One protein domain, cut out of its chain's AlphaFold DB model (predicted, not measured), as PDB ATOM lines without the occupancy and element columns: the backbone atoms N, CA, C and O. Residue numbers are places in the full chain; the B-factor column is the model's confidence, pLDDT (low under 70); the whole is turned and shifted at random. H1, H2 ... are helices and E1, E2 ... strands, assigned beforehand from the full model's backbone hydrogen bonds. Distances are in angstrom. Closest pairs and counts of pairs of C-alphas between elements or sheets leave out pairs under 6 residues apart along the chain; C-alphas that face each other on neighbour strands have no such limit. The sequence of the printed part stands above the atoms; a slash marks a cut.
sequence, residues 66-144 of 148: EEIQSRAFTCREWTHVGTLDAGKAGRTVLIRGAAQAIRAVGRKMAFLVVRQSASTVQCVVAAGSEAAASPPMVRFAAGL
ATOM      1  N   GLU A  66      43.781 182.790 216.322       59.59
ATOM      2  CA  GLU A  66      43.417 181.895 217.422       59.59
ATOM      3  C   GLU A  66      44.178 182.205 218.725       59.59
ATOM      4  O   GLU A  66      43.595 182.157 219.808       59.59
ATOM      5  N   GLU A  67      45.450 182.614 218.640       59.78
ATOM      6  CA  GLU A  67      46.239 183.054 219.804       59.78
ATOM      7  C   GLU A  67      45.786 184.445 220.286       59.78
ATOM      8  O   GLU A  67      45.882 184.776 221.467       59.78
ATOM      9  N   ILE A  68      45.208 185.247 219.385       63.38
ATOM     10  CA  ILE A  68      44.633 186.568 219.682       63.38
ATOM     11  C   ILE A  68      43.239 186.431 220.328       63.38
ATOM     12  O   ILE A  68      42.860 187.258 221.157       63.38
ATOM     13  N   GLN A  69      42.496 185.374 219.993       64.31
ATOM     14  CA  GLN A  69      41.119 185.106 220.430       64.31
ATOM     15  C   GLN A  69      41.017 184.285 221.729       64.31
ATOM     16  O   GLN A  69      39.976 183.701 222.014       64.31
ATOM     17  N   SER A  70      42.068 184.266 222.555       62.03
ATOM     18  CA  SER A  70      42.081 183.595 223.871       62.03
ATOM     19  C   SER A  70      41.835 182.078 223.827       62.03
ATOM     20  O   SER A  70      41.459 181.484 224.834       62.03
ATOM     21  N   ARG A  71      42.071 181.420 222.682       60.59
ATOM     22  CA  ARG A  71      41.943 179.957 222.550       60.59
ATOM     23  C   ARG A  71      43.091 179.191 223.220       60.59
ATOM     24  O   ARG A  71      42.946 178.006 223.497       60.59
ATOM     25  N   ALA A  72      44.202 179.869 223.510       58.16
ATOM     26  CA  ALA A  72      45.352 179.329 224.224       58.16
ATOM     27  C   ALA A  72      45.818 180.306 225.316       58.16
ATOM     28  O   ALA A  72      46.122 181.468 225.039       58.16
ATOM     29  N   PHE A  73      45.911 179.833 226.562       57.47
ATOM     30  CA  PHE A  73      46.563 180.575 227.641       57.47
ATOM     31  C   PHE A  73      48.074 180.488 227.446       57.47
ATOM     32  O   PHE A  73      48.702 179.486 227.771       57.47
ATOM     33  N   THR A  74      48.674 181.542 226.900       64.00
ATOM     34  CA  THR A  74      50.120 181.565 226.639       64.00
ATOM     35  C   THR A  74      50.956 181.805 227.899       64.00
ATOM     36  O   THR A  74      52.178 181.744 227.811       64.00
ATOM     37  N   CYS A  75      50.329 182.068 229.059       64.50
ATOM     38  CA  CYS A  75      50.969 182.359 230.355       64.50
ATOM     39  C   CYS A  75      52.144 183.359 230.274       64.50
ATOM     40  O   CYS A  75      53.022 183.367 231.134       64.50
ATOM     41  N   ARG A  76      52.182 184.204 229.235       76.25
ATOM     42  CA  ARG A  76      53.234 185.201 229.019       76.25
ATOM     43  C   ARG A  76      52.938 186.432 229.866       76.25
ATOM     44  O   ARG A  76      51.845 186.993 229.789       76.25
ATOM     45  N   GLU A  77      53.928 186.871 230.632       81.56
ATOM     46  CA  GLU A  77      53.840 188.108 231.401       81.56
ATOM     47  C   GLU A  77      54.109 189.311 230.487       81.56
ATOM     48  O   GLU A  77      55.215 189.494 229.971       81.56
ATOM     49  N   TRP A  78      53.081 190.130 230.263       86.19
ATOM     50  CA  TRP A  78      53.185 191.341 229.451       86.19
ATOM     51  C   TRP A  78      53.518 192.543 230.329       86.19
ATOM     52  O   TRP A  78      52.774 192.901 231.238       86.19
ATOM     53  N   THR A  79      54.623 193.208 230.015       88.00
ATOM     54  CA  THR A  79      55.013 194.468 230.641       88.00
ATOM     55  C   THR A  79      54.352 195.642 229.922       88.00
ATOM     56  O   THR A  79      54.348 195.721 228.693       88.00
ATOM     57  N   HIS A  80      53.802 196.575 230.699       88.69
ATOM     58  CA  HIS A  80      53.250 197.822 230.179       88.69
ATOM     59  C   HIS A  80      54.375 198.771 229.745       88.69
ATOM     60  O   HIS A  80      55.340 198.968 230.481       88.69
ATOM     61  N   VAL A  81      54.244 199.420 228.585       88.06
ATOM     62  CA  VAL A  81      55.274 200.338 228.062       88.06
ATOM     63  C   VAL A  81      55.535 201.503 229.024       88.06
ATOM     64  O   VAL A  81      56.674 201.913 229.204       88.06
ATOM     65  N   GLY A  82      54.499 202.002 229.702       85.56
ATOM     66  CA  GLY A  82      54.639 203.070 230.700       85.56
ATOM     67  C   GLY A  82      55.369 202.670 231.991       85.56
ATOM     68  O   GLY A  82      55.696 203.548 232.776       85.56
ATOM     69  N   THR A  83      55.623 201.376 232.226       87.12
ATOM     70  CA  THR A  83      56.387 200.884 233.392       87.12
ATOM     71  C   THR A  83      57.804 200.445 233.020       87.12
ATOM     72  O   THR A  83      58.453 199.718 233.772       87.12
ATOM     73  N   LEU A  84      58.281 200.845 231.837       86.56
ATOM     74  CA  LEU A  84      59.669 200.676 231.421       86.56
ATOM     75  C   LEU A  84      60.509 201.816 232.000       86.56
ATOM     76  O   LEU A  84      60.626 202.885 231.404       86.56
ATOM     77  N   ASP A  85      61.079 201.579 233.175       86.00
ATOM     78  CA  ASP A  85      62.002 202.486 233.852       86.00
ATOM     79  C   ASP A  85      63.438 201.922 233.897       86.00
ATOM     80  O   ASP A  85      63.710 200.795 233.465       86.00
ATOM     81  N   ALA A  86      64.374 202.709 234.434       85.25
ATOM     82  CA  ALA A  86      65.786 202.338 234.537       85.25
ATOM     83  C   ALA A  86      66.033 201.046 235.345       85.25
ATOM     84  O   ALA A  86      67.000 200.338 235.076       85.25
ATOM     85  N   GLY A  87      65.149 200.678 236.277       83.38
ATOM     86  CA  GLY A  87      65.216 199.432 237.044       83.38
ATOM     87  C   GLY A  87      64.977 198.164 236.216       83.38
ATOM     88  O   GLY A  87      65.282 197.059 236.670       83.38
ATOM     89  N   LYS A  88      64.472 198.304 234.985       80.94
ATOM     90  CA  LYS A  88      64.314 197.204 234.019       80.94
ATOM     91  C   LYS A  88      65.417 197.168 232.961       80.94
ATOM     92  O   LYS A  88      65.376 196.315 232.073       80.94
ATOM     93  N   ALA A  89      66.418 198.045 233.058       85.00
ATOM     94  CA  ALA A  89      67.584 198.000 232.188       85.00
ATOM     95  C   ALA A  89      68.304 196.644 232.314       85.00
ATOM     96  O   ALA A  89      68.489 196.116 233.411       85.00
ATOM     97  N   GLY A  90      68.678 196.054 231.177       84.75
ATOM     98  CA  GLY A  90      69.353 194.752 231.124       84.75
ATOM     99  C   GLY A  90      68.445 193.528 231.303       84.75
ATOM    100  O   GLY A  90      68.948 192.408 231.269       84.75
ATOM    101  N   ARG A  91      67.125 193.701 231.462       87.12
ATOM    102  CA  ARG A  91      66.162 192.588 231.524       87.12
ATOM    103  C   ARG A  91      65.435 192.406 230.194       87.12
ATOM    104  O   ARG A  91      65.102 193.374 229.516       87.12
ATOM    105  N   THR A  92      65.122 191.158 229.861       87.12
ATOM    106  CA  THR A  92      64.248 190.830 228.729       87.12
ATOM    107  C   THR A  92      62.793 190.955 229.164       87.12
ATOM    108  O   THR A  92      62.380 190.315 230.128       87.12
ATOM    109  N   VAL A  93      62.013 191.765 228.451       89.00
ATOM    110  CA  VAL A  93      60.591 192.004 228.731       89.00
ATOM    111  C   VAL A  93      59.753 191.805 227.473       89.00
ATOM    112  O   VAL A  93      60.216 192.052 226.360       89.00
ATOM    113  N   LEU A  94      58.506 191.374 227.652       89.06
ATOM    114  CA  LEU A  94      57.522 191.287 226.576       89.06
ATOM    115  C   LEU A  94      56.611 192.510 226.628       89.06
ATOM    116  O   LEU A  94      56.057 192.819 227.678       89.06
ATOM    117  N   ILE A  95      56.442 193.193 225.498       89.94
ATOM    118  CA  ILE A  95      55.604 194.392 225.390       89.94
ATOM    119  C   ILE A  95      54.581 194.235 224.272       89.94
ATOM    120  O   ILE A  95      54.876 193.667 223.221       89.94
ATOM    121  N   ARG A  96      53.381 194.774 224.488       88.56
ATOM    122  CA  ARG A  96      52.316 194.824 223.482       88.56
ATOM    123  C   ARG A  96      51.919 196.272 223.238       88.56
ATOM    124  O   ARG A  96      51.632 197.006 224.179       88.56
ATOM    125  N   GLY A  97      51.866 196.670 221.975       89.38
ATOM    126  CA  GLY A  97      51.467 198.016 221.586       89.38
ATOM    127  C   GLY A  97      51.287 198.147 220.081       89.38
ATOM    128  O   GLY A  97      51.546 197.208 219.329       89.38
ATOM    129  N   ALA A  98      50.827 199.319 219.656       88.81
ATOM    130  CA  ALA A  98      50.678 199.665 218.251       88.81
ATOM    131  C   ALA A  98      51.980 200.278 217.718       88.81
ATOM    132  O   ALA A  98      52.614 201.088 218.395       88.81
ATOM    133  N   ALA A  99      52.373 199.922 216.494       90.00
ATOM    134  CA  ALA A  99      53.488 200.574 215.818       90.00
ATOM    135  C   ALA A  99      53.041 201.958 215.320       90.00
ATOM    136  O   ALA A  99      52.325 202.078 214.327       90.00
ATOM    137  N   GLN A 100      53.450 203.006 216.033       90.56
ATOM    138  CA  GLN A 100      53.111 204.391 215.704       90.56
ATOM    139  C   GLN A 100      53.947 204.901 214.528       90.56
ATOM    140  O   GLN A 100      53.433 205.529 213.608       90.56
ATOM    141  N   ALA A 101      55.250 204.631 214.554       89.81
ATOM    142  CA  ALA A 101      56.161 205.034 213.495       89.81
ATOM    143  C   ALA A 101      57.191 203.942 213.244       89.81
ATOM    144  O   ALA A 101      57.697 203.320 214.174       89.81
ATOM    145  N   ILE A 102      57.512 203.722 211.973       91.00
ATOM    146  CA  ILE A 102      58.511 202.748 211.548       91.00
ATOM    147  C   ILE A 102      59.447 203.456 210.582       91.00
ATOM    148  O   ILE A 102      59.007 204.089 209.620       91.00
ATOM    149  N   ARG A 103      60.744 203.352 210.848       90.62
ATOM    150  CA  ARG A 103      61.802 203.932 210.032       90.62
ATOM    151  C   ARG A 103      62.860 202.878 209.757       90.62
ATOM    152  O   ARG A 103      63.654 202.538 210.628       90.62
ATOM    153  N   ALA A 104      62.912 202.402 208.521       88.88
ATOM    154  CA  ALA A 104      64.015 201.571 208.062       88.88
ATOM    155  C   ALA A 104      65.289 202.418 207.911       88.88
ATOM    156  O   ALA A 104      65.259 203.502 207.326       88.88
ATOM    157  N   VAL A 105      66.412 201.920 208.424       88.44
ATOM    158  CA  VAL A 105      67.735 202.531 208.272       88.44
ATOM    159  C   VAL A 105      68.645 201.520 207.583       88.44
ATOM    160  O   VAL A 105      69.284 200.660 208.190       88.44
ATOM    161  N   GLY A 106      68.665 201.615 206.255       85.25
ATOM    162  CA  GLY A 106      69.383 200.685 205.393       85.25
ATOM    163  C   GLY A 106      68.764 199.285 205.379       85.25
ATOM    164  O   GLY A 106      67.577 199.097 205.628       85.25
ATOM    165  N   ARG A 107      69.583 198.282 205.040       81.88
ATOM    166  CA  ARG A 107      69.144 196.878 204.913       81.88
ATOM    167  C   ARG A 107      69.233 196.086 206.214       81.88
ATOM    168  O   ARG A 107      68.673 195.000 206.297       81.88
ATOM    169  N   LYS A 108      69.994 196.595 207.184       85.19
ATOM    170  CA  LYS A 108      70.365 195.871 208.402       85.19
ATOM    171  C   LYS A 108      69.738 196.451 209.660       85.19
ATOM    172  O   LYS A 108      69.849 195.808 210.688       85.19
ATOM    173  N   MET A 109      69.106 197.624 209.620       88.62
ATOM    174  CA  MET A 109      68.510 198.217 210.816       88.62
ATOM    175  C   MET A 109      67.131 198.810 210.542       88.62
ATOM    176  O   MET A 109      66.865 199.338 209.463       88.62
ATOM    177  N   ALA A 110      66.260 198.745 211.542       90.25
ATOM    178  CA  ALA A 110      64.960 199.392 211.558       90.25
ATOM    179  C   ALA A 110      64.672 199.943 212.958       90.25
ATOM    180  O   ALA A 110      64.944 199.298 213.969       90.25
ATOM    181  N   PHE A 111      64.106 201.142 213.001       91.75
ATOM    182  CA  PHE A 111      63.593 201.781 214.203       91.75
ATOM    183  C   PHE A 111      62.076 201.675 214.204       91.75
ATOM    184  O   PHE A 111      61.432 201.941 213.188       91.75
ATOM    185  N   LEU A 112      61.512 201.312 215.348       91.62
ATOM    186  CA  LEU A 112      60.077 201.232 215.563       91.62
ATOM    187  C   LEU A 112      59.739 202.037 216.806       91.62
ATOM    188  O   LEU A 112      60.396 201.899 217.829       91.62
ATOM    189  N   VAL A 113      58.709 202.862 216.731       92.50
ATOM    190  CA  VAL A 113      58.127 203.517 217.898       92.50
ATOM    191  C   VAL A 113      56.855 202.764 218.239       92.50
ATOM    192  O   VAL A 113      55.900 202.765 217.460       92.50
ATOM    193  N   VAL A 114      56.861 202.093 219.387       91.81
ATOM    194  CA  VAL A 114      55.710 201.348 219.899       91.81
ATOM    195  C   VAL A 114      54.960 202.237 220.877       91.81
ATOM    196  O   VAL A 114      55.538 202.750 221.836       91.81
ATOM    197  N   ARG A 115      53.661 202.413 220.638       90.81
ATOM    198  CA  ARG A 115      52.754 203.183 221.483       90.81
ATOM    199  C   ARG A 115      51.795 202.256 222.209       90.81
ATOM    200  O   ARG A 115      51.133 201.419 221.597       90.81
ATOM    201  N   GLN A 116      51.671 202.470 223.510       91.81
ATOM    202  CA  GLN A 116      50.623 201.888 224.334       91.81
ATOM    203  C   GLN A 116      49.960 203.026 225.110       91.81
ATOM    204  O   GLN A 116      50.567 203.627 225.996       91.81
ATOM    205  N   SER A 117      48.717 203.354 224.750       87.44
ATOM    206  CA  SER A 117      47.968 204.469 225.344       87.44
ATOM    207  C   SER A 117      48.764 205.787 225.299       87.44
ATOM    208  O   SER A 117      49.130 206.233 224.216       87.44
ATOM    209  N   ALA A 118      49.041 206.428 226.438       88.06
ATOM    210  CA  ALA A 118      49.787 207.690 226.505       88.06
ATOM    211  C   ALA A 118      51.321 207.519 226.495       88.06
ATOM    212  O   ALA A 118      52.043 208.512 226.455       88.06
ATOM    213  N   SER A 119      51.831 206.285 226.527       90.62
ATOM    214  CA  SER A 119      53.265 205.995 226.615       90.62
ATOM    215  C   SER A 119      53.818 205.512 225.275       90.62
ATOM    216  O   SER A 119      53.161 204.768 224.543       90.62
ATOM    217  N   THR A 120      55.049 205.914 224.961       92.25
ATOM    218  CA  THR A 120      55.763 205.503 223.745       92.25
ATOM    219  C   THR A 120      57.168 205.034 224.096       92.25
ATOM    220  O   THR A 120      57.779 205.543 225.032       92.25
ATOM    221  N   VAL A 121      57.671 204.049 223.354       91.81
ATOM    222  CA  VAL A 121      59.043 203.552 223.477       91.81
ATOM    223  C   VAL A 121      59.653 203.376 222.096       91.81
ATOM    224  O   VAL A 121      58.983 202.952 221.151       91.81
ATOM    225  N   GLN A 122      60.933 203.712 221.977       92.25
ATOM    226  CA  GLN A 122      61.706 203.479 220.769       92.25
ATOM    227  C   GLN A 122      62.391 202.113 220.848       92.25
ATOM    228  O   GLN A 122      63.188 201.849 221.743       92.25
ATOM    229  N   CYS A 123      62.110 201.267 219.867       89.94
ATOM    230  CA  CYS A 123      62.719 199.963 219.673       89.94
ATOM    231  C   CYS A 123      63.656 200.004 218.462       89.94
ATOM    232  O   CYS A 123      63.353 200.624 217.438       89.94
ATOM    233  N   VAL A 124      64.787 199.310 218.563       90.69
ATOM    234  CA  VAL A 124      65.761 199.176 217.475       90.69
ATOM    235  C   VAL A 124      65.920 197.701 217.149       90.69
ATOM    236  O   VAL A 124      66.213 196.895 218.026       90.69
ATOM    237  N   VAL A 125      65.732 197.351 215.882       87.94
ATOM    238  CA  VAL A 125      65.960 196.003 215.359       87.94
ATOM    239  C   VAL A 125      67.148 196.084 214.416       87.94
ATOM    240  O   VAL A 125      67.078 196.764 213.394       87.94
ATOM    241  N   ALA A 126      68.245 195.412 214.760       88.44
ATOM    242  CA  ALA A 126      69.480 195.414 213.985       88.44
ATOM    243  C   ALA A 126      69.916 193.983 213.656       88.44
ATOM    244  O   ALA A 126      69.872 193.113 214.517       88.44
ATOM    245  N   ALA A 127      70.351 193.749 212.420       83.06
ATOM    246  CA  ALA A 127      70.925 192.494 211.959       83.06
ATOM    247  C   ALA A 127      72.459 192.575 211.967       83.06
ATOM    248  O   ALA A 127      73.053 193.404 211.272       83.06
ATOM    249  N   GLY A 128      73.090 191.687 212.735       75.81
ATOM    250  CA  GLY A 128      74.538 191.580 212.941       75.81
ATOM    251  C   GLY A 128      74.906 190.224 213.556       75.81
ATOM    252  O   GLY A 128      74.011 189.491 213.962       75.81
ATOM    253  N   SER A 129      76.197 189.874 213.614       59.00
ATOM    254  CA  SER A 129      76.655 188.561 214.119       59.00
ATOM    255  C   SER A 129      76.354 188.334 215.602       59.00
ATOM    256  O   SER A 129      76.176 187.198 216.021       59.00
ATOM    257  N   GLU A 130      76.274 189.414 216.378       59.88
ATOM    258  CA  GLU A 130      75.939 189.413 217.808       59.88
ATOM    259  C   GLU A 130      74.471 189.798 218.062       59.88
ATOM    260  O   GLU A 130      73.982 189.778 219.189       59.88
ATOM    261  N   ALA A 131      73.741 190.173 217.008       61.25
ATOM    262  CA  ALA A 131      72.410 190.726 217.151       61.25
ATOM    263  C   ALA A 131      71.339 189.636 217.108       61.25
ATOM    264  O   ALA A 131      71.353 188.737 216.269       61.25
ATOM    265  N   ALA A 132      70.334 189.781 217.968       64.94
ATOM    266  CA  ALA A 132      69.212 188.857 218.083       64.94
ATOM    267  C   ALA A 132      68.241 188.872 216.883       64.94
ATOM    268  O   ALA A 132      67.177 188.275 216.991       64.94
ATOM    269  N   ALA A 133      68.546 189.553 215.771       71.38
ATOM    270  CA  ALA A 133      67.656 189.665 214.616       71.38
ATOM    271  C   ALA A 133      68.358 189.306 213.300       71.38
ATOM    272  O   ALA A 133      69.501 189.678 213.042       71.38
ATOM    273  N   SER A 134      67.637 188.598 212.433       80.44
ATOM    274  CA  SER A 134      68.102 188.216 211.101       80.44
ATOM    275  C   SER A 134      67.758 189.299 210.055       80.44
ATOM    276  O   SER A 134      66.815 190.075 210.245       80.44
ATOM    277  N   PRO A 135      68.464 189.374 208.909       81.44
ATOM    278  CA  PRO A 135      68.103 190.280 207.814       81.44
ATOM    279  C   PRO A 135      66.628 190.207 207.354       81.44
ATOM    280  O   PRO A 135      66.046 191.266 207.098       81.44
ATOM    281  N   PRO A 136      65.976 189.024 207.250       83.19
ATOM    282  CA  PRO A 136      64.546 188.967 206.945       83.19
ATOM    283  C   PRO A 136      63.664 189.519 208.077       83.19
ATOM    284  O   PRO A 136      62.652 190.149 207.780       83.19
ATOM    285  N   MET A 137      64.065 189.393 209.347       84.56
ATOM    286  CA  MET A 137      63.336 189.986 210.475       84.56
ATOM    287  C   MET A 137      63.340 191.521 210.419       84.56
ATOM    288  O   MET A 137      62.309 192.150 210.647       84.56
ATOM    289  N   VAL A 138      64.469 192.139 210.050       86.25
ATOM    290  CA  VAL A 138      64.551 193.602 209.863       86.25
ATOM    291  C   VAL A 138      63.627 194.062 208.733       86.25
ATOM    292  O   VAL A 138      62.954 195.084 208.862       86.25
ATOM    293  N   ARG A 139      63.557 193.300 207.633       86.62
ATOM    294  CA  ARG A 139      62.640 193.582 206.517       86.62
ATOM    295  C   ARG A 139      61.177 193.476 206.932       86.62
ATOM    296  O   ARG A 139      60.399 194.351 206.573       86.62
ATOM    297  N   PHE A 140      60.826 192.444 207.698       86.12
ATOM    298  CA  PHE A 140      59.483 192.285 208.247       86.12
ATOM    299  C   PHE A 140      59.119 193.465 209.156       86.12
ATOM    300  O   PHE A 140      58.108 194.121 208.933       86.12
ATOM    301  N   ALA A 141      59.994 193.813 210.104       86.75
ATOM    302  CA  ALA A 141      59.779 194.928 211.024       86.75
ATOM    303  C   ALA A 141      59.622 196.278 210.299       86.75
ATOM    304  O   ALA A 141      58.785 197.093 210.677       86.75
ATOM    305  N   ALA A 142      60.394 196.504 209.231       86.88
ATOM    306  CA  ALA A 142      60.277 197.687 208.381       86.88
ATOM    307  C   ALA A 142      58.974 197.736 207.559       86.88
ATOM    308  O   ALA A 142      58.542 198.823 207.179       86.88
ATOM    309  N   GLY A 143      58.380 196.577 207.265       85.56
ATOM    310  CA  GLY A 143      57.154 196.432 206.480       85.56
ATOM    311  C   GLY A 143      55.864 196.424 207.302       85.56
ATOM    312  O   GLY A 143      54.790 196.311 206.714       85.56
ATOM    313  N   LEU A 144      55.945 196.537 208.632       86.00
ATOM    314  CA  LEU A 144      54.761 196.570 209.486       86.00
ATOM    315  C   LEU A 144      53.870 197.780 209.155       86.00
ATOM    316  O   LEU A 144      54.339 198.867 208.804       86.00
TER     317      LEU A 144
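What this domain is: This is residues 66 to 144 of the 148 residues of an uncharacterized protein of Ananas comosus var. bracteatus (UniProt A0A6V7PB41). A twisted sheet of three strands, E1, E2 and E3, has one short helix, H1, over one face, while a long unnamed lead-in, residues 66 to 97, comes first. From that lead-in residues 66 to 75 and 85 to 92 stick out, and residues 78 to 79 pair briefly with residues 94 to 95, parallel. The printed part has 79 residues, under half of them in named elements, which follow as E1, E2, E3, H1; the class is mixed, helices and strands, and the antiparallel sheet order E1 - E2 - E3 is a meander, each strand the neighbour of the one before. The whole is only just loose, close to compact, with a radius of gyration of the C-alphas of 14.1 A and spans of 35 by 33 by 25 A.

How they stand to each other: After the lead-in, find edge strand E1, residues 98 to 105, which bends by 55 degrees at residue 101. It forms a hairpin with inner strand E2, residues 109 to 116, antiparallel at 165 degrees; look for N 103 and O 111, 2.8 A apart. E2 forms a second hairpin with edge strand E3, residues 119 to 126, at 160 degrees, where N 112 and O 123 are 2.9 A apart. H1, residues 135 to 142, is on the sheet at a height of 8.3 A. It lies over E2, and only just not over E3, with 2 of its C-alphas falling there; it runs slantwise to the strands, at 41 degrees to E2 on the local plane. The closest C-alphas of E2 and H1 are those of Ala 110 and Ala 142, 5.9 A apart. In H1 every O i to N i+4 pair is within hydrogen-bond range.

Where its parts are: Find C-alpha 98 at (50.678, 199.665, 218.251), where E1 begins its 20.0 A. E2 measures 22.7 A and E3 23.1 A. H1 runs 10.8 A to C-alpha 142 at (60.277, 197.687, 208.381).

The domain as a whole: The C-alphas of Arg 71 and Gly 106, the two farthest apart, are 38.4 A apart. The printed part has no cut, and no link between named elements is long. In this model pLDDT is under 70 at residues 66 to 75 and 129 to 132.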